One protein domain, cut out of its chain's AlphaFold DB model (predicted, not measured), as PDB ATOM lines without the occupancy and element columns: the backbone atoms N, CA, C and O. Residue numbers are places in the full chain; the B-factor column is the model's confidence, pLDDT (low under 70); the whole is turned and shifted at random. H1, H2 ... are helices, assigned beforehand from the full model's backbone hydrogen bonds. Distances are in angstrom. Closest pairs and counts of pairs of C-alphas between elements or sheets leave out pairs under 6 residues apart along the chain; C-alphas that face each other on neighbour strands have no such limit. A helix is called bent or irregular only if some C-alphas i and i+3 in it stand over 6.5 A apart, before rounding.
ATOM      1  N   ALA A  12     189.783 171.311 186.295       77.62
ATOM      2  CA  ALA A  12     189.617 171.371 184.844       77.62
ATOM      3  C   ALA A  12     188.145 171.233 184.415       77.62
ATOM      4  O   ALA A  12     187.719 171.908 183.480       77.62
ATOM      5  N   SER A  13     187.365 170.391 185.107       76.88
ATOM      6  CA  SER A  13     185.916 170.277 184.895       76.88
ATOM      7  C   SER A  13     185.202 171.576 185.253       76.88
ATOM      8  O   SER A  13     184.435 172.074 184.440       76.88
ATOM      9  N   ILE A  14     185.506 172.160 186.418       73.50
ATOM     10  CA  ILE A  14     184.928 173.434 186.866       73.50
ATOM     11  C   ILE A  14     185.249 174.545 185.862       73.50
ATOM     12  O   ILE A  14     184.345 175.242 185.431       73.50
ATOM     13  N   GLN A  15     186.494 174.661 185.400       74.25
ATOM     14  CA  GLN A  15     186.882 175.668 184.403       74.25
ATOM     15  C   GLN A  15     186.231 175.446 183.030       74.25
ATOM     16  O   GLN A  15     185.960 176.403 182.304       74.25
ATOM     17  N   ALA A  16     186.015 174.190 182.631       73.38
ATOM     18  CA  ALA A  16     185.313 173.868 181.393       73.38
ATOM     19  C   ALA A  16     183.822 174.215 181.490       73.38
ATOM     20  O   ALA A  16     183.266 174.755 180.532       73.38
ATOM     21  N   ASP A  17     183.207 173.953 182.644       68.94
ATOM     22  CA  ASP A  17     181.822 174.313 182.935       68.94
ATOM     23  C   ASP A  17     181.664 175.836 183.042       68.94
ATOM     24  O   ASP A  17     180.788 176.394 182.392       68.94
ATOM     25  N   GLU A  18     182.568 176.540 183.726       63.00
ATOM     26  CA  GLU A  18     182.611 178.009 183.775       63.00
ATOM     27  C   GLU A  18     182.746 178.623 182.377       63.00
ATOM     28  O   GLU A  18     182.018 179.553 182.041       63.00
ATOM     29  N   LYS A  19     183.609 178.072 181.512       63.28
ATOM     30  CA  LYS A  19     183.699 178.510 180.109       63.28
ATOM     31  C   LYS A  19     182.416 178.237 179.332       63.28
ATOM     32  O   LYS A  19     182.026 179.058 178.511       63.28
ATOM     33  N   ARG A  20     181.761 177.098 179.560       59.53
ATOM     34  CA  ARG A  20     180.488 176.752 178.908       59.53
ATOM     35  C   ARG A  20     179.332 177.645 179.354       59.53
ATOM     36  O   ARG A  20     178.442 177.900 178.553       59.53
ATOM     37  N   VAL A  21     179.350 178.068 180.614       59.28
ATOM     38  CA  VAL A  21     178.302 178.863 181.270       59.28
ATOM     39  C   VAL A  21     178.601 180.367 181.200       59.28
ATOM     40  O   VAL A  21     177.749 181.173 181.565       59.28
ATOM     41  N   ALA A  22     179.772 180.768 180.692       61.12
ATOM     42  CA  ALA A  22     180.094 182.168 180.443       61.12
ATOM     43  C   ALA A  22     178.983 182.807 179.598       61.12
ATOM     44  O   ALA A  22     178.684 182.336 178.499       61.12
ATOM     45  N   LEU A  23     178.358 183.860 180.135       57.16
ATOM     46  CA  LEU A  23     177.147 184.478 179.582       57.16
ATOM     47  C   LEU A  23     177.320 184.918 178.117       57.16
ATOM     48  O   LEU A  23     176.374 184.869 177.341       57.16
ATOM     49  N   GLU A  24     178.541 185.259 177.709       57.00
ATOM     50  CA  GLU A  24     178.909 185.595 176.328       57.00
ATOM     51  C   GLU A  24     178.770 184.443 175.316       57.00
ATOM     52  O   GLU A  24     178.737 184.694 174.116       57.00
ATOM     53  N   ASN A  25     178.687 183.190 175.775       64.12
ATOM     54  CA  ASN A  25     178.414 182.025 174.929       64.12
ATOM     55  C   ASN A  25     176.911 181.719 174.815       64.12
ATOM     56  O   ASN A  25     176.539 180.823 174.056       64.12
ATOM     57  N   LEU A  26     176.056 182.425 175.567       65.62
ATOM     58  CA  LEU A  26     174.598 182.299 175.468       65.62
ATOM     59  C   LEU A  26     174.016 183.118 174.314       65.62
ATOM     60  O   LEU A  26     172.910 182.813 173.878       65.62
ATOM     61  N   PHE A  27     174.759 184.113 173.824       68.19
ATOM     62  CA  PHE A  27     174.325 185.024 172.771       68.19
ATOM     63  C   PHE A  27     175.288 184.967 171.588       68.19
ATOM     64  O   PHE A  27     176.511 184.953 171.754       68.19
ATOM     65  N   ASN A  28     174.742 184.942 170.377       83.56
ATOM     66  CA  ASN A  28     175.530 185.194 169.177       83.56
ATOM     67  C   ASN A  28     175.810 186.704 169.006       83.56
ATOM     68  O   ASN A  28     175.319 187.534 169.772       83.56
ATOM     69  N   ASP A  29     176.625 187.068 168.010       83.75
ATOM     70  CA  ASP A  29     177.038 188.465 167.808       83.75
ATOM     71  C   ASP A  29     175.852 189.397 167.516       83.75
ATOM     72  O   ASP A  29     175.823 190.505 168.047       83.75
ATOM     73  N   ASP A  30     174.863 188.955 166.730       86.19
ATOM     74  CA  ASP A  30     173.661 189.745 166.428       86.19
ATOM     75  C   ASP A  30     172.830 189.992 167.695       86.19
ATOM     76  O   ASP A  30     172.442 191.127 167.968       86.19
ATOM     77  N   GLU A  31     172.598 188.948 168.496       87.44
ATOM     78  CA  GLU A  31     171.821 189.028 169.742       87.44
ATOM     79  C   GLU A  31     172.486 189.960 170.756       87.44
ATOM     80  O   GLU A  31     171.828 190.797 171.373       87.44
ATOM     81  N   LEU A  32     173.807 189.857 170.900       88.19
ATOM     82  CA  LEU A  32     174.561 190.700 171.816       88.19
ATOM     83  C   LEU A  32     174.513 192.175 171.389       88.19
ATOM     84  O   LEU A  32     174.313 193.061 172.221       88.19
ATOM     85  N   ILE A  33     174.655 192.450 170.088       91.12
ATOM     86  CA  ILE A  33     174.523 193.805 169.536       91.12
ATOM     87  C   ILE A  33     173.111 194.338 169.771       91.12
ATOM     88  O   ILE A  33     172.964 195.460 170.258       91.12
ATOM     89  N   GLN A  34     172.087 193.539 169.475       90.94
ATOM     90  CA  GLN A  34     170.695 193.925 169.669       90.94
ATOM     91  C   GLN A  34     170.420 194.290 171.131       90.94
ATOM     92  O   GLN A  34     169.948 195.394 171.396       90.94
ATOM     93  N   HIS A  35     170.813 193.435 172.078       90.00
ATOM     94  CA  HIS A  35     170.663 193.720 173.505       90.00
ATOM     95  C   HIS A  35     171.429 194.971 173.942       90.00
ATOM     96  O   HIS A  35     170.917 195.747 174.742       90.00
ATOM     97  N   THR A  36     172.626 195.216 173.392       92.31
ATOM     98  CA  THR A  36     173.376 196.457 173.676       92.31
ATOM     99  C   THR A  36     172.566 197.685 173.283       92.31
ATOM    100  O   THR A  36     172.471 198.646 174.040       92.31
ATOM    101  N   ILE A  37     172.006 197.673 172.074       92.06
ATOM    102  CA  ILE A  37     171.317 198.831 171.504       92.06
ATOM    103  C   ILE A  37     169.977 199.058 172.206       92.06
ATOM    104  O   ILE A  37     169.639 200.205 172.493       92.06
ATOM    105  N   GLU A  38     169.251 197.989 172.532       92.12
ATOM    106  CA  GLU A  38     168.023 198.046 173.331       92.12
ATOM    107  C   GLU A  38     168.282 198.626 174.729       92.12
ATOM    108  O   GLU A  38     167.524 199.485 175.188       92.12
ATOM    109  N   GLU A  39     169.374 198.224 175.385       93.12
ATOM    110  CA  GLU A  39     169.752 198.762 176.695       93.12
ATOM    111  C   GLU A  39     170.099 200.254 176.597       93.12
ATOM    112  O   GLU A  39     169.563 201.061 177.356       93.12
ATOM    113  N   ILE A  40     170.898 200.652 175.596       93.19
ATOM    114  CA  ILE A  40     171.205 202.067 175.326       93.19
ATOM    115  C   ILE A  40     169.912 202.870 175.146       93.19
ATOM    116  O   ILE A  40     169.745 203.920 175.762       93.19
ATOM    117  N   GLN A  41     168.986 202.398 174.308       91.69
ATOM    118  CA  GLN A  41     167.713 203.083 174.070       91.69
ATOM    119  C   GLN A  41     166.878 203.200 175.345       91.69
ATOM    120  O   GLN A  41     166.322 204.266 175.616       91.69
ATOM    121  N   THR A  42     166.823 202.130 176.138       93.12
ATOM    122  CA  THR A  42     166.107 202.097 177.416       93.12
ATOM    123  C   THR A  42     166.681 203.139 178.371       93.12
ATOM    124  O   THR A  42     165.942 203.990 178.868       93.12
ATOM    125  N   LYS A  43     168.006 203.169 178.551       92.75
ATOM    126  CA  LYS A  43     168.672 204.150 179.417       92.75
ATOM    127  C   LYS A  43     168.547 205.578 178.904       92.75
ATOM    128  O   LYS A  43     168.345 206.492 179.700       92.75
ATOM    129  N   LEU A  44     168.604 205.803 177.596       90.31
ATOM    130  CA  LEU A  44     168.386 207.136 177.028       90.31
ATOM    131  C   LEU A  44     166.958 207.640 177.255       90.31
ATOM    132  O   LEU A  44     166.775 208.825 177.527       90.31
ATOM    133  N   ALA A  45     165.963 206.753 177.180       88.38
ATOM    134  CA  ALA A  45     164.579 207.086 177.502       88.38
ATOM    135  C   ALA A  45     164.384 207.370 179.005       88.38
ATOM    136  O   ALA A  45     163.630 208.271 179.362       88.38
ATOM    137  N   GLU A  46     165.087 206.650 179.887       90.06
ATOM    138  CA  GLU A  46     165.078 206.897 181.341       90.06
ATOM    139  C   GLU A  46     165.755 208.228 181.721       90.06
ATOM    140  O   GLU A  46     165.333 208.904 182.663       90.06
ATOM    141  N   TYR A  47     166.793 208.628 180.981       84.88
ATOM    142  CA  TYR A  47     167.650 209.777 181.282       84.88
ATOM    143  C   TYR A  47     167.605 210.858 180.190       84.88
ATOM    144  O   TYR A  47     168.653 211.300 179.723       84.88
ATOM    145  N   GLU A  48     166.407 211.340 179.833       68.19
ATOM    146  CA  GLU A  48     166.122 212.236 178.685       68.19
ATOM    147  C   GLU A  48     167.136 213.376 178.418       68.19
ATOM    148  O   GLU A  48     167.325 213.785 177.272       68.19
ATOM    149  N   ARG A  49     167.790 213.926 179.453       71.94
ATOM    150  CA  ARG A  49     168.769 215.030 179.338       71.94
ATOM    151  C   ARG A  49     170.203 214.671 179.731       71.94
ATOM    152  O   ARG A  49     171.074 215.532 179.687       71.94
ATOM    153  N   HIS A  50     170.459 213.431 180.133       85.75
ATOM    154  CA  HIS A  50     171.740 213.000 180.687       85.75
ATOM    155  C   HIS A  50     172.304 211.819 179.897       85.75
ATOM    156  O   HIS A  50     172.440 210.719 180.429       85.75
ATOM    157  N   VAL A  51     172.671 212.063 178.632       89.38
ATOM    158  CA  VAL A  51     173.208 211.022 177.734       89.38
ATOM    159  C   VAL A  51     174.420 210.310 178.338       89.38
ATOM    160  O   VAL A  51     174.503 209.092 178.274       89.38
ATOM    161  N   VAL A  52     175.332 211.046 178.985       93.00
ATOM    162  CA  VAL A  52     176.535 210.456 179.594       93.00
ATOM    163  C   VAL A  52     176.149 209.480 180.698       93.00
ATOM    164  O   VAL A  52     176.632 208.357 180.711       93.00
ATOM    165  N   LYS A  53     175.196 209.864 181.552       92.62
ATOM    166  CA  LYS A  53     174.692 208.984 182.605       92.62
ATOM    167  C   LYS A  53     173.999 207.747 182.028       92.62
ATOM    168  O   LYS A  53     174.202 206.654 182.530       92.62
ATOM    169  N   ALA A  54     173.213 207.906 180.964       92.44
ATOM    170  CA  ALA A  54     172.582 206.773 180.293       92.44
ATOM    171  C   ALA A  54     173.613 205.760 179.778       92.44
ATOM    172  O   ALA A  54     173.410 204.553 179.894       92.44
ATOM    173  N   LEU A  55     174.719 206.249 179.213       94.12
ATOM    174  CA  LEU A  55     175.794 205.404 178.701       94.12
ATOM    175  C   LEU A  55     176.608 204.758 179.831       94.12
ATOM    176  O   LEU A  55     176.894 203.567 179.731       94.12
ATOM    177  N   ASP A  56     176.906 205.483 180.913       93.62
ATOM    178  CA  ASP A  56     177.540 204.912 182.112       93.62
ATOM    179  C   ASP A  56     176.688 203.774 182.698       93.62
ATOM    180  O   ASP A  56     177.183 202.660 182.879       93.62
ATOM    181  N   ASP A  57     175.389 204.013 182.897       91.56
ATOM    182  CA  ASP A  57     174.457 203.005 183.409       91.56
ATOM    183  C   ASP A  57     174.322 201.819 182.438       91.56
ATOM    184  O   ASP A  57     174.196 200.678 182.882       91.56
ATOM    185  N   THR A  58     174.382 202.048 181.119       92.81
ATOM    186  CA  THR A  58     174.405 200.960 180.122       92.81
ATOM    187  C   THR A  58     175.652 200.096 180.305       92.81
ATOM    188  O   THR A  58     175.556 198.870 180.354       92.81
ATOM    189  N   ILE A  59     176.834 200.715 180.410       91.38
ATOM    190  CA  ILE A  59     178.104 199.999 180.570       91.38
ATOM    191  C   ILE A  59     178.093 199.182 181.865       91.38
ATOM    192  O   ILE A  59     178.474 198.009 181.851       91.38
ATOM    193  N   GLU A  60     177.612 199.763 182.967       89.62
ATOM    194  CA  GLU A  60     177.483 199.075 184.253       89.62
ATOM    195  C   GLU A  60     176.501 197.894 184.174       89.62
ATOM    196  O   GLU A  60     176.831 196.780 184.598       89.62
ATOM    197  N   SER A  61     175.329 198.105 183.570       87.25
ATOM    198  CA  SER A  61     174.283 197.081 183.424       87.25
ATOM    199  C   SER A  61     174.754 195.913 182.561       87.25
ATOM    200  O   SER A  61     174.502 194.747 182.874       87.25
ATOM    201  N   MET A  62     175.512 196.213 181.506       86.94
ATOM    202  CA  MET A  62     176.017 195.213 180.575       86.94
ATOM    203  C   MET A  62     177.312 194.550 181.051       86.94
ATOM    204  O   MET A  62     177.643 193.485 180.543       86.94
ATOM    205  N   HIS A  63     178.037 195.069 182.050       79.00
ATOM    206  CA  HIS A  63     179.382 194.564 182.385       79.00
ATOM    207  C   HIS A  63     179.445 193.037 182.630       79.00
ATOM    208  O   HIS A  63     180.420 192.392 182.236       79.00
ATOM    209  N   LEU A  64     178.392 192.433 183.200       70.75
ATOM    210  CA  LEU A  64     178.305 190.985 183.452       70.75
ATOM    211  C   LEU A  64     178.237 190.150 182.166       70.75
ATOM    212  O   LEU A  64     178.797 189.056 182.116       70.75
ATOM    213  N   LEU A  65     177.578 190.661 181.125       69.75
ATOM    214  CA  LEU A  65     177.469 189.994 179.824       69.75
ATOM    215  C   LEU A  65     178.778 190.100 179.017       69.75
ATOM    216  O   LEU A  65     179.012 189.305 178.110       69.75
ATOM    217  N   TYR A  66     179.649 191.057 179.357       71.19
ATOM    218  CA  TYR A  66     180.784 191.466 178.522       71.19
ATOM    219  C   TYR A  66     182.142 191.092 179.111       71.19
ATOM    220  O   TYR A  66     183.176 191.378 178.503       71.19
ATOM    221  N   HIS A  67     182.157 190.412 180.257       63.50
ATOM    222  CA  HIS A  67     183.354 190.208 181.066       63.50
ATOM    223  C   HIS A  67     184.400 189.217 180.502       63.50
ATOM    224  O   HIS A  67     185.452 189.065 181.125       63.50
ATOM    225  N   GLY A  68     184.168 188.552 179.360       66.00
ATOM    226  CA  GLY A  68     184.996 187.412 178.938       66.00
ATOM    227  C   GLY A  68     185.794 187.537 177.630       66.00
ATOM    228  O   GLY A  68     186.789 186.821 177.485       66.00
ATOM    229  N   THR A  69     185.500 188.471 176.706       78.38
ATOM    230  CA  THR A  69     186.274 188.593 175.448       78.38
ATOM    231  C   THR A  69     186.547 190.023 174.967       78.38
ATOM    232  O   THR A  69     185.840 190.981 175.259       78.38
ATOM    233  N   LEU A  70     187.586 190.175 174.134       82.81
ATOM    234  CA  LEU A  70     187.843 191.420 173.392       82.81
ATOM    235  C   LEU A  70     186.681 191.791 172.457       82.81
ATOM    236  O   LEU A  70     186.454 192.968 172.199       82.81
ATOM    237  N   LYS A  71     185.972 190.781 171.939       85.44
ATOM    238  CA  LYS A  71     184.869 190.945 170.992       85.44
ATOM    239  C   LYS A  71     183.653 191.572 171.665       85.44
ATOM    240  O   LYS A  71     183.138 192.559 171.155       85.44
ATOM    241  N   THR A  72     183.233 191.027 172.809       87.69
ATOM    242  CA  THR A  72     182.123 191.582 173.592       87.69
ATOM    243  C   THR A  72     182.461 193.020 173.966       87.69
ATOM    244  O   THR A  72     181.738 193.933 173.579       87.69
ATOM    245  N   ARG A  73     183.619 193.264 174.596       88.19
ATOM    246  CA  ARG A  73     184.045 194.621 174.978       88.19
ATOM    247  C   ARG A  73     184.054 195.599 173.801       88.19
ATOM    248  O   ARG A  73     183.616 196.733 173.959       88.19
ATOM    249  N   PHE A  74     184.509 195.160 172.624       91.62
ATOM    250  CA  PHE A  74     184.428 195.970 171.410       91.62
ATOM    251  C   PHE A  74     182.985 196.358 171.080       91.62
ATOM    252  O   PHE A  74     182.746 197.534 170.847       91.62
ATOM    253  N   ILE A  75     182.038 195.413 171.088       92.69
ATOM    254  CA  ILE A  75     180.624 195.683 170.782       92.69
ATOM    255  C   ILE A  75     180.060 196.771 171.704       92.69
ATOM    256  O   ILE A  75     179.518 197.752 171.200       92.69
ATOM    257  N   LEU A  76     180.239 196.638 173.024       93.25
ATOM    258  CA  LEU A  76     179.717 197.603 174.001       93.25
ATOM    259  C   LEU A  76     180.317 198.994 173.797       93.25
ATOM    260  O   LEU A  76     179.593 199.965 173.584       93.25
ATOM    261  N   VAL A  77     181.649 199.085 173.805       94.69
ATOM    262  CA  VAL A  77     182.345 200.374 173.713       94.69
ATOM    263  C   VAL A  77     182.091 201.024 172.354       94.69
ATOM    264  O   VAL A  77     181.851 202.229 172.291       94.69
ATOM    265  N   ALA A  78     182.095 200.255 171.260       95.19
ATOM    266  CA  ALA A  78     181.796 200.775 169.930       95.19
ATOM    267  C   ALA A  78     180.356 201.286 169.842       95.19
ATOM    268  O   ALA A  78     180.153 202.385 169.330       95.19
ATOM    269  N   ALA A  79     179.378 200.552 170.382       95.12
ATOM    270  CA  ALA A  79     177.986 200.985 170.374       95.12
ATOM    271  C   ALA A  79     177.808 202.311 171.128       95.12
ATOM    272  O   ALA A  79     177.306 203.276 170.553       95.12
ATOM    273  N   CYS A  80     178.320 202.412 172.358       95.56
ATOM    274  CA  CYS A  80     178.267 203.654 173.135       95.56
ATOM    275  C   CYS A  80     179.009 204.806 172.434       95.56
ATOM    276  O   CYS A  80     178.495 205.925 172.365       95.56
ATOM    277  N   THR A  81     180.188 204.535 171.857       96.38
ATOM    278  CA  THR A  81     180.972 205.534 171.109       96.38
ATOM    279  C   THR A  81     180.193 206.058 169.906       96.38
ATOM    280  O   THR A  81     180.167 207.261 169.661       96.38
ATOM    281  N   TYR A  82     179.564 205.171 169.134       95.44
ATOM    282  CA  TYR A  82     178.841 205.529 167.913       95.44
ATOM    283  C   TYR A  82     177.565 206.297 168.234       95.44
ATOM    284  O   TYR A  82     177.305 207.309 167.587       95.44
ATOM    285  N   THR A  83     176.828 205.885 169.267       93.94
ATOM    286  CA  THR A  83     175.666 206.623 169.774       93.94
ATOM    287  C   THR A  83     176.046 208.043 170.187       93.94
ATOM    288  O   THR A  83     175.396 209.003 169.774       93.94
ATOM    289  N   LEU A  84     177.120 208.204 170.963       93.69
ATOM    290  CA  LEU A  84     177.524 209.528 171.425       93.69
ATOM    291  C   LEU A  84     178.112 210.387 170.301       93.69
ATOM    292  O   LEU A  84     177.854 211.586 170.250       93.69
ATOM    293  N   LEU A  85     178.848 209.783 169.365       93.50
ATOM    294  CA  LEU A  85     179.349 210.474 168.178       93.50
ATOM    295  C   LEU A  85     178.198 210.984 167.302       93.50
ATOM    296  O   LEU A  85     178.252 212.125 166.856       93.50
ATOM    297  N   ALA A  86     177.158 210.171 167.090       91.50
ATOM    298  CA  ALA A  86     175.965 210.559 166.332       91.50
ATOM    299  C   ALA A  86     175.249 211.769 166.939       91.50
ATOM    300  O   ALA A  86     174.664 212.563 166.209       91.50
ATOM    301  N   ARG A  87     175.325 211.927 168.263       87.94
ATOM    302  CA  ARG A  87     174.730 213.045 168.995       87.94
ATOM    303  C   ARG A  87     175.612 214.295 168.998       87.94
ATOM    304  O   ARG A  87     175.140 215.374 168.659       87.94
ATOM    305  N   VAL A  88     176.880 214.151 169.385       89.38
ATOM    306  CA  VAL A  88     177.803 215.280 169.602       89.38
ATOM    307  C   VAL A  88     178.332 215.844 168.281       89.38
ATOM    308  O   VAL A  88     178.548 217.048 168.143       89.38
ATOM    309  N   ASP A  89     178.554 214.986 167.285       89.69
ATOM    310  CA  ASP A  89     179.113 215.372 165.990       89.69
ATOM    311  C   ASP A  89     178.437 214.596 164.842       89.69
ATOM    312  O   ASP A  89     179.061 213.729 164.214       89.69
ATOM    313  N   PRO A  90     177.152 214.902 164.550       88.44
ATOM    314  CA  PRO A  90     176.359 214.169 163.559       88.44
ATOM    315  C   PRO A  90     176.995 214.178 162.164       88.44
ATOM    316  O   PRO A  90     176.929 213.198 161.426       88.44
ATOM    317  N   GLU A  91     177.682 215.266 161.799       88.25
ATOM    318  CA  GLU A  91     178.398 215.366 160.526       88.25
ATOM    319  C   GLU A  91     179.575 214.379 160.467       88.25
ATOM    320  O   GLU A  91     179.748 213.661 159.474       88.25
ATOM    321  N   ALA A  92     180.391 214.298 161.525       89.44
ATOM    322  CA  ALA A  92     181.466 213.314 161.586       89.44
ATOM    323  C   ALA A  92     180.927 211.878 161.602       89.44
ATOM    324  O   ALA A  92     181.507 211.015 160.934       89.44
ATOM    325  N   PHE A  93     179.819 211.634 162.306       91.31
ATOM    326  CA  PHE A  93     179.144 210.339 162.318       91.31
ATOM    327  C   PHE A  93     178.637 209.939 160.927       91.31
ATOM    328  O   PHE A  93     178.959 208.856 160.443       91.31
ATOM    329  N   SER A  94     177.924 210.831 160.237       87.88
ATOM    330  CA  SER A  94     177.392 210.592 158.889       87.88
ATOM    331  C   SER A  94     178.497 210.276 157.874       87.88
ATOM    332  O   SER A  94     178.387 209.343 157.065       87.88
ATOM    333  N   ASN A  95     179.614 211.006 157.958       86.56
ATOM    334  CA  ASN A  95     180.799 210.768 157.135       86.56
ATOM    335  C   ASN A  95     181.451 209.410 157.436       86.56
ATOM    336  O   ASN A  95     181.821 208.684 156.509       86.56
ATOM    337  N   PHE A  96     181.572 209.053 158.718       88.50
ATOM    338  CA  PHE A  96     182.074 207.750 159.153       88.50
ATOM    339  C   PHE A  96     181.185 206.612 158.643       88.50
ATOM    340  O   PHE A  96     181.666 205.688 157.990       88.50
ATOM    341  N   GLN A  97     179.875 206.723 158.850       86.75
ATOM    342  CA  GLN A  97     178.893 205.737 158.421       86.75
ATOM    343  C   GLN A  97     178.912 205.535 156.903       86.75
ATOM    344  O   GLN A  97     178.970 204.404 156.418       86.75
ATOM    345  N   SER A  98     178.931 206.623 156.132       81.25
ATOM    346  CA  SER A  98     178.988 206.559 154.669       81.25
ATOM    347  C   SER A  98     180.272 205.896 154.169       81.25
ATOM    348  O   SER A  98     180.226 205.121 153.215       81.25
ATOM    349  N   GLY A  99     181.410 206.158 154.816       77.44
ATOM    350  CA  GLY A  99     182.694 205.552 154.464       77.44
ATOM    351  C   GLY A  99     182.784 204.054 154.764       77.44
ATOM    352  O   GLY A  99     183.539 203.353 154.089       77.44
ATOM    353  N   HIS A 100     182.007 203.573 155.739       77.12
ATOM    354  CA  HIS A 100     182.140 202.222 156.291       77.12
ATOM    355  C   HIS A 100     180.968 201.296 155.963       77.12
ATOM    356  O   HIS A 100     181.146 200.090 156.048       77.12
ATOM    357  N   ILE A 101     179.817 201.828 155.538       71.38
ATOM    358  CA  ILE A 101     178.658 201.039 155.083       71.38
ATOM    359  C   ILE A 101     178.546 201.014 153.546       71.38
ATOM    360  O   ILE A 101     178.060 200.036 152.982       71.38
ATOM    361  N   ARG A 102     178.989 202.063 152.825       56.88
ATOM    362  CA  ARG A 102     178.730 202.201 151.369       56.88
ATOM    363  C   ARG A 102     179.841 201.728 150.433       56.88
ATOM    364  O   ARG A 102     179.667 201.816 149.218       56.88
ATOM    365  N   THR A 103     180.979 201.236 150.919       53.75
ATOM    366  CA  THR A 103     182.013 200.756 149.992       53.75
ATOM    367  C   THR A 103     181.631 199.411 149.387       53.75
ATOM    368  O   THR A 103     181.854 198.356 149.982       53.75
ATOM    369  N   ASP A 104     181.143 199.458 148.144       47.41
ATOM    370  CA  ASP A 104     181.302 198.376 147.179       47.41
ATOM    371  C   ASP A 104     182.695 197.760 147.351       47.41
ATOM    372  O   ASP A 104     183.695 198.474 147.447       47.41
ATOM    373  N   ARG A 105     182.764 196.425 147.383       53.00
ATOM    374  CA  ARG A 105     183.934 195.576 147.702       53.00
ATOM    375  C   ARG A 105     185.234 195.870 146.919       53.00
ATOM    376  O   ARG A 105     186.225 195.151 147.060       53.00
ATOM    377  N   LYS A 106     185.269 196.890 146.064       49.16
ATOM    378  CA  LYS A 106     186.391 197.285 145.219       49.16
ATOM    379  C   LYS A 106     187.179 198.432 145.862       49.16
ATOM    380  O   LYS A 106     186.867 199.600 145.692       49.16
ATOM    381  N   ARG A 107     188.294 198.041 146.493       48.59
ATOM    382  CA  ARG A 107     189.407 198.886 146.972       48.59
ATOM    383  C   ARG A 107     189.068 199.812 148.144       48.59
ATOM    384  O   ARG A 107     189.048 201.029 148.006       48.59
ATOM    385  N   VAL A 108     188.991 199.229 149.339       50.06
ATOM    386  CA  VAL A 108     189.344 199.965 150.562       50.06
ATOM    387  C   VAL A 108     190.838 200.289 150.463       50.06
ATOM    388  O   VAL A 108     191.689 199.409 150.605       50.06
ATOM    389  N   THR A 109     191.175 201.533 150.136       49.62
ATOM    390  CA  THR A 109     192.530 202.048 150.335       49.62
ATOM    391  C   THR A 109     192.832 202.011 151.836       49.62
ATOM    392  O   THR A 109     191.966 202.280 152.666       49.62
ATOM    393  N   SER A 110     194.060 201.641 152.208       50.50
ATOM    394  CA  SER A 110     194.510 201.423 153.598       50.50
ATOM    395  C   SER A 110     194.335 202.623 154.546       50.50
ATOM    396  O   SER A 110     194.599 202.519 155.741       50.50
ATOM    397  N   THR A 111     193.898 203.767 154.026       51.22
ATOM    398  CA  THR A 111     193.733 205.044 154.714       51.22
ATOM    399  C   THR A 111     192.373 205.246 155.388       51.22
ATOM    400  O   THR A 111     192.287 206.138 156.230       51.22
ATOM    401  N   ASN A 112     191.347 204.438 155.091       63.62
ATOM    402  CA  ASN A 112     189.989 204.598 155.641       63.62
ATOM    403  C   ASN A 112     189.580 203.412 156.534       63.62
ATOM    404  O   ASN A 112     188.678 202.645 156.223       63.62
ATOM    405  N   THR A 113     190.291 203.223 157.650       79.75
ATOM    406  CA  THR A 113     189.927 202.217 158.668       79.75
ATOM    407  C   THR A 113     189.210 202.878 159.846       79.75
ATOM    408  O   THR A 113     189.369 204.081 160.062       79.75
ATOM    409  N   VAL A 114     188.457 202.096 160.631       87.62
ATOM    410  CA  VAL A 114     187.864 202.540 161.913       87.62
ATOM    411  C   VAL A 114     188.939 203.162 162.810       87.62
ATOM    412  O   VAL A 114     188.787 204.282 163.287       87.62
ATOM    413  N   LEU A 115     190.089 202.489 162.923       88.69
ATOM    414  CA  LEU A 115     191.244 202.969 163.679       88.69
ATOM    415  C   LEU A 115     191.748 204.325 163.175       88.69
ATOM    416  O   LEU A 115     191.961 205.243 163.967       88.69
ATOM    417  N   THR A 116     191.925 204.476 161.860       88.19
ATOM    418  CA  THR A 116     192.398 205.737 161.272       88.19
ATOM    419  C   THR A 116     191.413 206.878 161.511       88.19
ATOM    420  O   THR A 116     191.849 207.998 161.776       88.19
ATOM    421  N   PHE A 117     190.107 206.609 161.421       91.25
ATOM    422  CA  PHE A 117     189.073 207.600 161.701       91.25
ATOM    423  C   PHE A 117     189.173 208.098 163.146       91.25
ATOM    424  O   PHE A 117     189.415 209.288 163.352       91.25
ATOM    425  N   PHE A 118     189.098 207.202 164.133       93.12
ATOM    426  CA  PHE A 118     189.100 207.592 165.545       93.12
ATOM    427  C   PHE A 118     190.430 208.190 166.003       93.12
ATOM    428  O   PHE A 118     190.436 209.152 166.767       93.12
ATOM    429  N   THR A 119     191.556 207.734 165.446       91.62
ATOM    430  CA  THR A 119     192.864 208.354 165.706       91.62
ATOM    431  C   THR A 119     192.893 209.805 165.216       91.62
ATOM    432  O   THR A 119     193.353 210.703 165.919       91.62
ATOM    433  N   LYS A 120     192.390 210.071 164.002       90.88
ATOM    434  CA  LYS A 120     192.304 211.440 163.467       90.88
ATOM    435  C   LYS A 120     191.302 212.289 164.242       90.88
ATOM    436  O   LYS A 120     191.576 213.463 164.481       90.88
ATOM    437  N   TYR A 121     190.170 211.704 164.626       91.81
ATOM    438  CA  TYR A 121     189.137 212.380 165.400       91.81
ATOM    439  C   TYR A 121     189.691 212.857 166.749       91.81
ATOM    440  O   TYR A 121     189.636 214.055 167.033       91.81
ATOM    441  N   ALA A 122     190.335 211.963 167.507       90.25
ATOM    442  CA  ALA A 122     190.966 212.270 168.791       90.25
ATOM    443  C   ALA A 122     192.117 213.285 168.662       90.25
ATOM    444  O   ALA A 122     192.227 214.214 169.461       90.25
ATOM    445  N   ASN A 123     192.944 213.188 167.616       90.75
ATOM    446  CA  ASN A 123     194.018 214.162 167.372       90.75
ATOM    447  C   ASN A 123     193.492 215.572 167.048       90.75
ATOM    448  O   ASN A 123     194.168 216.563 167.322       90.75
ATOM    449  N   GLY A 124     192.277 215.680 166.501       87.69
ATOM    450  CA  GLY A 124     191.586 216.947 166.249       87.69
ATOM    451  C   GLY A 124     190.910 217.572 167.478       87.69
ATOM    452  O   GLY A 124     190.234 218.593 167.331       87.69
ATOM    453  N   ARG A 125     191.073 216.992 168.680       85.44
ATOM    454  CA  ARG A 125     190.319 217.361 169.894       85.44
ATOM    455  C   ARG A 125     190.327 218.847 170.233       85.44
ATOM    456  O   ARG A 125     189.287 219.372 170.601       85.44
ATOM    457  N   SER A 126     191.452 219.547 170.068       81.88
ATOM    458  CA  SER A 126     191.545 220.962 170.454       81.88
ATOM    459  C   SER A 126     190.663 221.861 169.587       81.88
ATOM    460  O   SER A 126     190.033 222.780 170.095       81.88
ATOM    461  N   GLN A 127     190.587 221.591 168.280       84.19
ATOM    462  CA  GLN A 127     189.740 222.361 167.363       84.19
ATOM    463  C   GLN A 127     188.259 222.033 167.571       84.19
ATOM    464  O   GLN A 127     187.426 222.936 167.582       84.19
ATOM    465  N   ARG A 128     187.940 220.749 167.781       82.94
ATOM    466  CA  ARG A 128     186.566 220.298 168.033       82.94
ATOM    467  C   ARG A 128     186.039 220.797 169.373       82.94
ATOM    468  O   ARG A 128     184.928 221.306 169.407       82.94
ATOM    469  N   ARG A 129     186.845 220.772 170.442       82.00
ATOM    470  CA  ARG A 129     186.436 221.282 171.760       82.00
ATOM    471  C   ARG A 129     186.006 222.748 171.694       82.00
ATOM    472  O   ARG A 129     184.946 223.078 172.201       82.00
ATOM    473  N   ILE A 130     186.748 223.598 170.980       78.50
ATOM    474  CA  ILE A 130     186.373 225.011 170.775       78.50
ATOM    475  C   ILE A 130     185.020 225.142 170.052       78.50
ATOM    476  O   ILE A 130     184.268 226.084 170.298       78.50
ATOM    477  N   ALA A 131     184.705 224.228 169.132       79.81
ATOM    478  CA  ALA A 131     183.407 224.204 168.465       79.81
ATOM    479  C   ALA A 131     182.281 223.720 169.399       79.81
ATOM    480  O   ALA A 131     181.185 224.274 169.335       79.81
ATOM    481  N   MET A 132     182.560 222.752 170.279       80.56
ATOM    482  CA  MET A 132     181.586 222.169 171.217       80.56
ATOM    483  C   MET A 132     181.306 223.056 172.433       80.56
ATOM    484  O   MET A 132     180.165 223.148 172.868       80.56
ATOM    485  N   GLU A 133     182.298 223.795 172.936       76.81
ATOM    486  CA  GLU A 133     182.104 224.800 173.996       76.81
ATOM    487  C   GLU A 133     181.094 225.881 173.588       76.81
ATOM    488  O   GLU A 133     180.376 226.416 174.426       76.81
ATOM    489  N   LYS A 134     180.978 226.175 172.286       75.56
ATOM    490  CA  LYS A 134     179.967 227.110 171.767       75.56
ATOM    491  C   LYS A 134     178.547 226.539 171.771       75.56
ATOM    492  O   LYS A 134     177.609 227.315 171.609       75.56
ATOM    493  N   ARG A 135     178.396 225.218 171.891       72.88
ATOM    494  CA  ARG A 135     177.115 224.493 171.862       72.88
ATOM    495  C   ARG A 135     176.664 224.001 173.242       72.88
ATOM    496  O   ARG A 135     175.573 223.471 173.339       72.88
ATOM    497  N   ASP A 136     177.473 224.221 174.283       73.00
ATOM    498  CA  ASP A 136     177.276 223.696 175.647       73.00
ATOM    499  C   ASP A 136     177.406 222.157 175.772       73.00
ATOM    500  O   ASP A 136     177.176 221.580 176.830       73.00
ATOM    501  N   ASP A 137     177.909 221.481 174.733       77.38
ATOM    502  CA  ASP A 137     178.078 220.016 174.691       77.38
ATOM    503  C   ASP A 137     179.469 219.557 175.178       77.38
ATOM    504  O   ASP A 137     179.907 218.432 174.930       77.38
ATOM    505  N   SER A 138     180.217 220.439 175.850       80.75
ATOM    506  CA  SER A 138     181.624 220.203 176.222       80.75
ATOM    507  C   SER A 138     181.822 218.941 177.074       80.75
ATOM    508  O   SER A 138     182.788 218.206 176.872       80.75
ATOM    509  N   HIS A 139     180.873 218.650 177.965       88.69
ATOM    510  CA  HIS A 139     180.886 217.453 178.802       88.69
ATOM    511  C   HIS A 139     180.622 216.169 177.997       88.69
ATOM    512  O   HIS A 139     181.312 215.169 178.188       88.69
ATOM    513  N   GLU A 140     179.654 216.187 177.075       91.00
ATOM    514  CA  GLU A 140     179.364 215.044 176.199       91.00
ATOM    515  C   GLU A 140     180.549 214.762 175.258       91.00
ATOM    516  O   GLU A 140     180.923 213.608 175.048       91.00
ATOM    517  N   PHE A 141     181.202 215.813 174.753       91.81
ATOM    518  CA  PHE A 141     182.407 215.692 173.933       91.81
ATOM    519  C   PHE A 141     183.596 215.104 174.705       91.81
ATOM    520  O   PHE A 141     184.316 214.255 174.180       91.81
ATOM    521  N   ASP A 142     183.806 215.524 175.951       92.44
ATOM    522  CA  ASP A 142     184.882 214.984 176.784       92.44
ATOM    523  C   ASP A 142     184.668 213.502 177.099       92.44
ATOM    524  O   ASP A 142     185.619 212.718 177.045       92.44
ATOM    525  N   TYR A 143     183.423 213.102 177.351       95.19
ATOM    526  CA  TYR A 143     183.071 211.700 177.549       95.19
ATOM    527  C   TYR A 143     183.208 210.879 176.251       95.19
ATOM    528  O   TYR A 143     183.734 209.767 176.275       95.19
ATOM    529  N   LEU A 144     182.874 211.451 175.088       95.69
ATOM    530  CA  LEU A 144     183.157 210.833 173.785       95.69
ATOM    531  C   LEU A 144     184.651 210.551 173.597       95.69
ATOM    532  O   LEU A 144     185.010 209.481 173.110       95.69
ATOM    533  N   LEU A 145     185.531 211.472 173.995       95.19
ATOM    534  CA  LEU A 145     186.973 211.231 173.922       95.19
ATOM    535  C   LEU A 145     187.415 210.083 174.840       95.19
ATOM    536  O   LEU A 145     188.270 209.302 174.431       95.19
ATOM    537  N   GLN A 146     186.811 209.934 176.023       95.81
ATOM    538  CA  GLN A 146     187.094 208.808 176.921       95.81
ATOM    539  C   GLN A 146     186.680 207.469 176.300       95.81
ATOM    540  O   GLN A 146     187.473 206.527 176.288       95.81
ATOM    541  N   LEU A 147     185.484 207.401 175.707       96.50
ATOM    542  CA  LEU A 147     185.022 206.210 174.988       96.50
ATOM    543  C   LEU A 147     185.926 205.881 173.790       96.50
ATOM    544  O   LEU A 147     186.237 204.717 173.549       96.50
ATOM    545  N   ILE A 148     186.413 206.895 173.067       96.31
ATOM    546  CA  ILE A 148     187.378 206.703 171.974       96.31
ATOM    547  C   ILE A 148     188.711 206.158 172.501       96.31
ATOM    548  O   ILE A 148     189.268 205.240 171.895       96.31
ATOM    549  N   ASP A 149     189.219 206.690 173.610       95.12
ATOM    550  CA  ASP A 149     190.454 206.212 174.236       95.12
ATOM    551  C   ASP A 149     190.322 204.751 174.705       95.12
ATOM    552  O   ASP A 149     191.290 203.990 174.618       95.12
ATOM    553  N   GLU A 150     189.125 204.323 175.120       94.12
ATOM    554  CA  GLU A 150     188.827 202.919 175.419       94.12
ATOM    555  C   GLU A 150     188.652 202.053 174.160       94.12
ATOM    556  O   GLU A 150     189.068 200.889 174.139       94.12
ATOM    557  N   LEU A 151     188.080 202.607 173.089       94.31
ATOM    558  CA  LEU A 151     187.850 201.898 171.833       94.31
ATOM    559  C   LEU A 151     189.158 201.609 171.093       94.31
ATOM    560  O   LEU A 151     189.338 200.515 170.557       94.31
ATOM    561  N   LEU A 152     190.085 202.572 171.045       92.88
ATOM    562  CA  LEU A 152     191.315 202.495 170.246       92.88
ATOM    563  C   LEU A 152     192.146 201.215 170.499       92.88
ATOM    564  O   LEU A 152     192.550 200.587 169.514       92.88
ATOM    565  N   PRO A 153     192.383 200.770 171.751       90.94
ATOM    566  CA  PRO A 153     193.058 199.502 172.045       90.94
ATOM    567  C   PRO A 153     192.348 198.246 171.522       90.94
ATOM    568  O   PRO A 153     193.002 197.220 171.327       90.94
ATOM    569  N   LEU A 154     191.030 198.305 171.310       90.31
ATOM    570  CA  LEU A 154     190.208 197.181 170.848       90.31
ATOM    571  C   LEU A 154     190.215 197.046 169.318       90.31
ATOM    572  O   LEU A 154     189.853 195.999 168.779       90.31
ATOM    573  N   LEU A 155     190.646 198.090 168.604       89.12
ATOM    574  CA  LEU A 155     190.666 198.111 167.147       89.12
ATOM    575  C   LEU A 155     191.908 197.391 166.593       89.12
ATOM    576  O   LEU A 155     193.045 197.696 166.969       89.12
ATOM    577  N   PRO A 156     191.750 196.470 165.627       82.56
ATOM    578  CA  PRO A 156     192.882 195.785 165.038       82.56
ATOM    579  C   PRO A 156     193.685 196.737 164.144       82.56
ATOM    580  O   PRO A 156     193.142 197.477 163.323       82.56
ATOM    581  N   LYS A 157     195.019 196.639 164.208       76.69
ATOM    582  CA  LYS A 157     195.927 197.386 163.312       76.69
ATOM    583  C   LYS A 157     195.698 197.069 161.829       76.69
ATOM    584  O   LYS A 157     196.010 197.884 160.964       76.69
ATOM    585  N   ARG A 158     195.206 195.863 161.527       76.38
ATOM    586  CA  ARG A 158     194.820 195.415 160.184       76.38
ATOM    587  C   ARG A 158     193.375 194.938 160.231       76.38
ATOM    588  O   ARG A 158     193.081 193.970 160.922       76.38
ATOM    589  N   MET A 159     192.504 195.594 159.474       75.44
ATOM    590  CA  MET A 159     191.093 195.216 159.378       75.44
ATOM    591  C   MET A 159     190.953 193.871 158.656       75.44
ATOM    592  O   MET A 159     191.207 193.789 157.451       75.44
ATOM    593  N   SER A 160     190.542 192.829 159.383       79.88
ATOM    594  CA  SER A 160     190.052 191.583 158.784       79.88
ATOM    595  C   SER A 160     188.631 191.778 158.239       79.88
ATOM    596  O   SER A 160     187.951 192.741 158.600       79.88
ATOM    597  N   ASN A 161     188.168 190.868 157.376       78.50
ATOM    598  CA  ASN A 161     186.782 190.903 156.894       78.50
ATOM    599  C   ASN A 161     185.792 190.695 158.046       78.50
ATOM    600  O   ASN A 161     184.880 191.495 158.185       78.50
ATOM    601  N   SER A 162     186.042 189.727 158.932       80.38
ATOM    602  CA  SER A 162     185.166 189.449 160.079       80.38
ATOM    603  C   SER A 162     185.043 190.635 161.037       80.38
ATOM    604  O   SER A 162     183.969 190.903 161.556       80.38
ATOM    605  N   PHE A 163     186.124 191.392 161.255       85.44
ATOM    606  CA  PHE A 163     186.046 192.595 162.085       85.44
ATOM    607  C   PHE A 163     185.309 193.737 161.372       85.44
ATOM    608  O   PHE A 163     184.613 194.518 162.010       85.44
ATOM    609  N   ARG A 164     185.453 193.850 160.044       85.12
ATOM    610  CA  ARG A 164     184.678 194.817 159.258       85.12
ATOM    611  C   ARG A 164     183.184 194.514 159.343       85.12
ATOM    612  O   ARG A 164     182.424 195.427 159.627       85.12
ATOM    613  N   GLU A 165     182.809 193.253 159.151       87.00
ATOM    614  CA  GLU A 165     181.429 192.775 159.275       87.00
ATOM    615  C   GLU A 165     180.881 193.079 160.672       87.00
ATOM    616  O   GLU A 165     179.855 193.740 160.784       87.00
ATOM    617  N   LEU A 166     181.621 192.735 161.731       89.56
ATOM    618  CA  LEU A 166     181.226 193.048 163.105       89.56
ATOM    619  C   LEU A 166     181.039 194.557 163.334       89.56
ATOM    620  O   LEU A 166     180.066 194.987 163.944       89.56
ATOM    621  N   ASN A 167     181.954 195.385 162.826       90.62
ATOM    622  CA  ASN A 167     181.832 196.836 162.924       90.62
ATOM    623  C   ASN A 167     180.593 197.368 162.189       90.62
ATOM    624  O   ASN A 167     179.918 198.258 162.696       90.62
ATOM    625  N   GLU A 168     180.318 196.863 160.986       90.19
ATOM    626  CA  GLU A 168     179.126 197.219 160.211       90.19
ATOM    627  C   GLU A 168     177.844 196.795 160.943       90.19
ATOM    628  O   GLU A 168     176.895 197.578 160.991       90.19
ATOM    629  N   MET A 169     177.839 195.614 161.571       91.44
ATOM    630  CA  MET A 169     176.724 195.115 162.382       91.44
ATOM    631  C   MET A 169     176.428 196.009 163.590       91.44
ATOM    632  O   MET A 169     175.264 196.246 163.886       91.44
ATOM    633  N   VAL A 170     177.453 196.557 164.254       92.62
ATOM    634  CA  VAL A 170     177.266 197.524 165.356       92.62
ATOM    635  C   VAL A 170     176.823 198.894 164.827       92.62
ATOM    636  O   VAL A 170     175.942 199.537 165.391       92.62
ATOM    637  N   LEU A 171     177.442 199.370 163.746       91.50
ATOM    638  CA  LEU A 171     177.256 200.731 163.236       91.50
ATOM    639  C   LEU A 171     175.898 200.944 162.559       91.50
ATOM    640  O   LEU A 171     175.320 202.028 162.656       91.50
ATOM    641  N   LYS A 172     175.404 199.937 161.835       89.81
ATOM    642  CA  LYS A 172     174.198 200.068 161.014       89.81
ATOM    643  C   LYS A 172     172.941 200.369 161.843       89.81
ATOM    644  O   LYS A 172     172.305 201.372 161.523       89.81
ATOM    645  N   PRO A 173     172.596 199.608 162.901       90.44
ATOM    646  CA  PRO A 173     171.365 199.861 163.641       90.44
ATOM    647  C   PRO A 173     171.416 201.201 164.387       90.44
ATOM    648  O   PRO A 173     170.408 201.886 164.485       90.44
ATOM    649  N   ILE A 174     172.596 201.653 164.825       89.06
ATOM    650  CA  ILE A 174     172.753 202.978 165.448       89.06
ATOM    651  C   ILE A 174     172.368 204.088 164.469       89.06
ATOM    652  O   ILE A 174     171.623 204.992 164.830       89.06
ATOM    653  N   GLY A 175     172.802 204.010 163.211       83.19
ATOM    654  CA  GLY A 175     172.396 205.004 162.217       83.19
ATOM    655  C   GLY A 175     170.933 204.909 161.765       83.19
ATOM    656  O   GLY A 175     170.433 205.861 161.174       83.19
ATOM    657  N   GLU A 176     170.247 203.792 162.028       83.75
ATOM    658  CA  GLU A 176     168.795 203.658 161.828       83.75
ATOM    659  C   GLU A 176     168.007 204.273 162.998       83.75
ATOM    660  O   GLU A 176     166.961 204.882 162.787       83.75
ATOM    661  N   VAL A 177     168.529 204.147 164.223       77.06
ATOM    662  CA  VAL A 177     167.921 204.660 165.463       77.06
ATOM    663  C   VAL A 177     168.153 206.160 165.649       77.06
ATOM    664  O   VAL A 177     167.271 206.863 166.138       77.06
ATOM    665  N   PHE A 178     169.324 206.653 165.253       68.19
ATOM    666  CA  PHE A 178     169.728 208.054 165.371       68.19
ATOM    667  C   PHE A 178     169.945 208.652 163.971       68.19
ATOM    668  O   PHE A 178     171.089 208.913 163.584       68.19
TER     669      PHE A 178
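Overview. This is residues 12 to 178 of the 183 residues of an uncharacterized protein of Paenibacillus antri (UniProt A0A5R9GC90). A bundle of helices has H4 in its middle, with H2, H3, H5, H8 and H9 around it, while H6 and H7 pack on H8. Residues 12 to 18 of H1 stick out as an arm, and residues 102 to 107 stick out as a loop. The printed part has 167 residues with nine named helices, H1 to H9 in chain order, and no named strand: all helix. It is compact, with a radius of gyration of the C-alphas of 16.6 A, and spans 58 by 43 by 26 A.

Along the chain. H4, residues 70 to 88, is the longest helix, 26.2 A from C-alpha 70 at (187.843, 191.420, 173.392) to C-alpha 88. H2 is residues 29 to 46, 25.8 A; H8 138 to 154, 25.2 A; H9 161 to 177, 24.9 A, ending at (167.921, 204.660, 165.463); H3 51 to 66, 21.0 A. H5 is residues 90 to 101, H6 114 to 123, H7 125 to 133 and H1 12 to 21. H3 is irregular, with C-alphas 61 and 64 7.3 A apart, and H9 only just, with C-alphas 170 and 173 6.6 A apart.

Arrangement. H4 is the hub, touching five helices. H4 touches H8 at a shallow tilt of 27 degrees, opposite ways, and the closest C-alphas of the two are those of Thr 81 and Leu 147, 5.6 A apart. H3 and H4 form a hairpin, closest at C-alphas 66 and 72, 5.1 A. H2 touches H4 with residues 32 to 40 alone, closest at C-alphas 36 and 76, 6.5 A. H9 touches H4 with residues 170 to 175 alone, closest at C-alphas 79 and 170, 6.1 A. H4 and H5 form a hairpin, touching with residues 82 to 86 and 92 to 94 alone, closest at C-alphas 86 and 93, 5.1 A. H6 touches H8, closest at C-alphas 122 and 145, 6.6 A; H7 and H8 form a hairpin, closest at C-alphas 132 and 138, 5.4 A. H1 touches no helix. O i to N i+4 pairs are all within hydrogen-bond range in H1, H2, H4, H5, H6 and H7, but 10 of 12 in H3 and 11 of 13 in H8 and in H9.

Size, cuts and confidence. The C-alphas of Ser 13 and Lys 134, the two farthest apart, are 58.6 A apart. The printed part has no cut. The link from H5 to H6, 12 residues, is long. pLDDT is under 70 in 27 residues, among them 17 to 27 and 102 to 112.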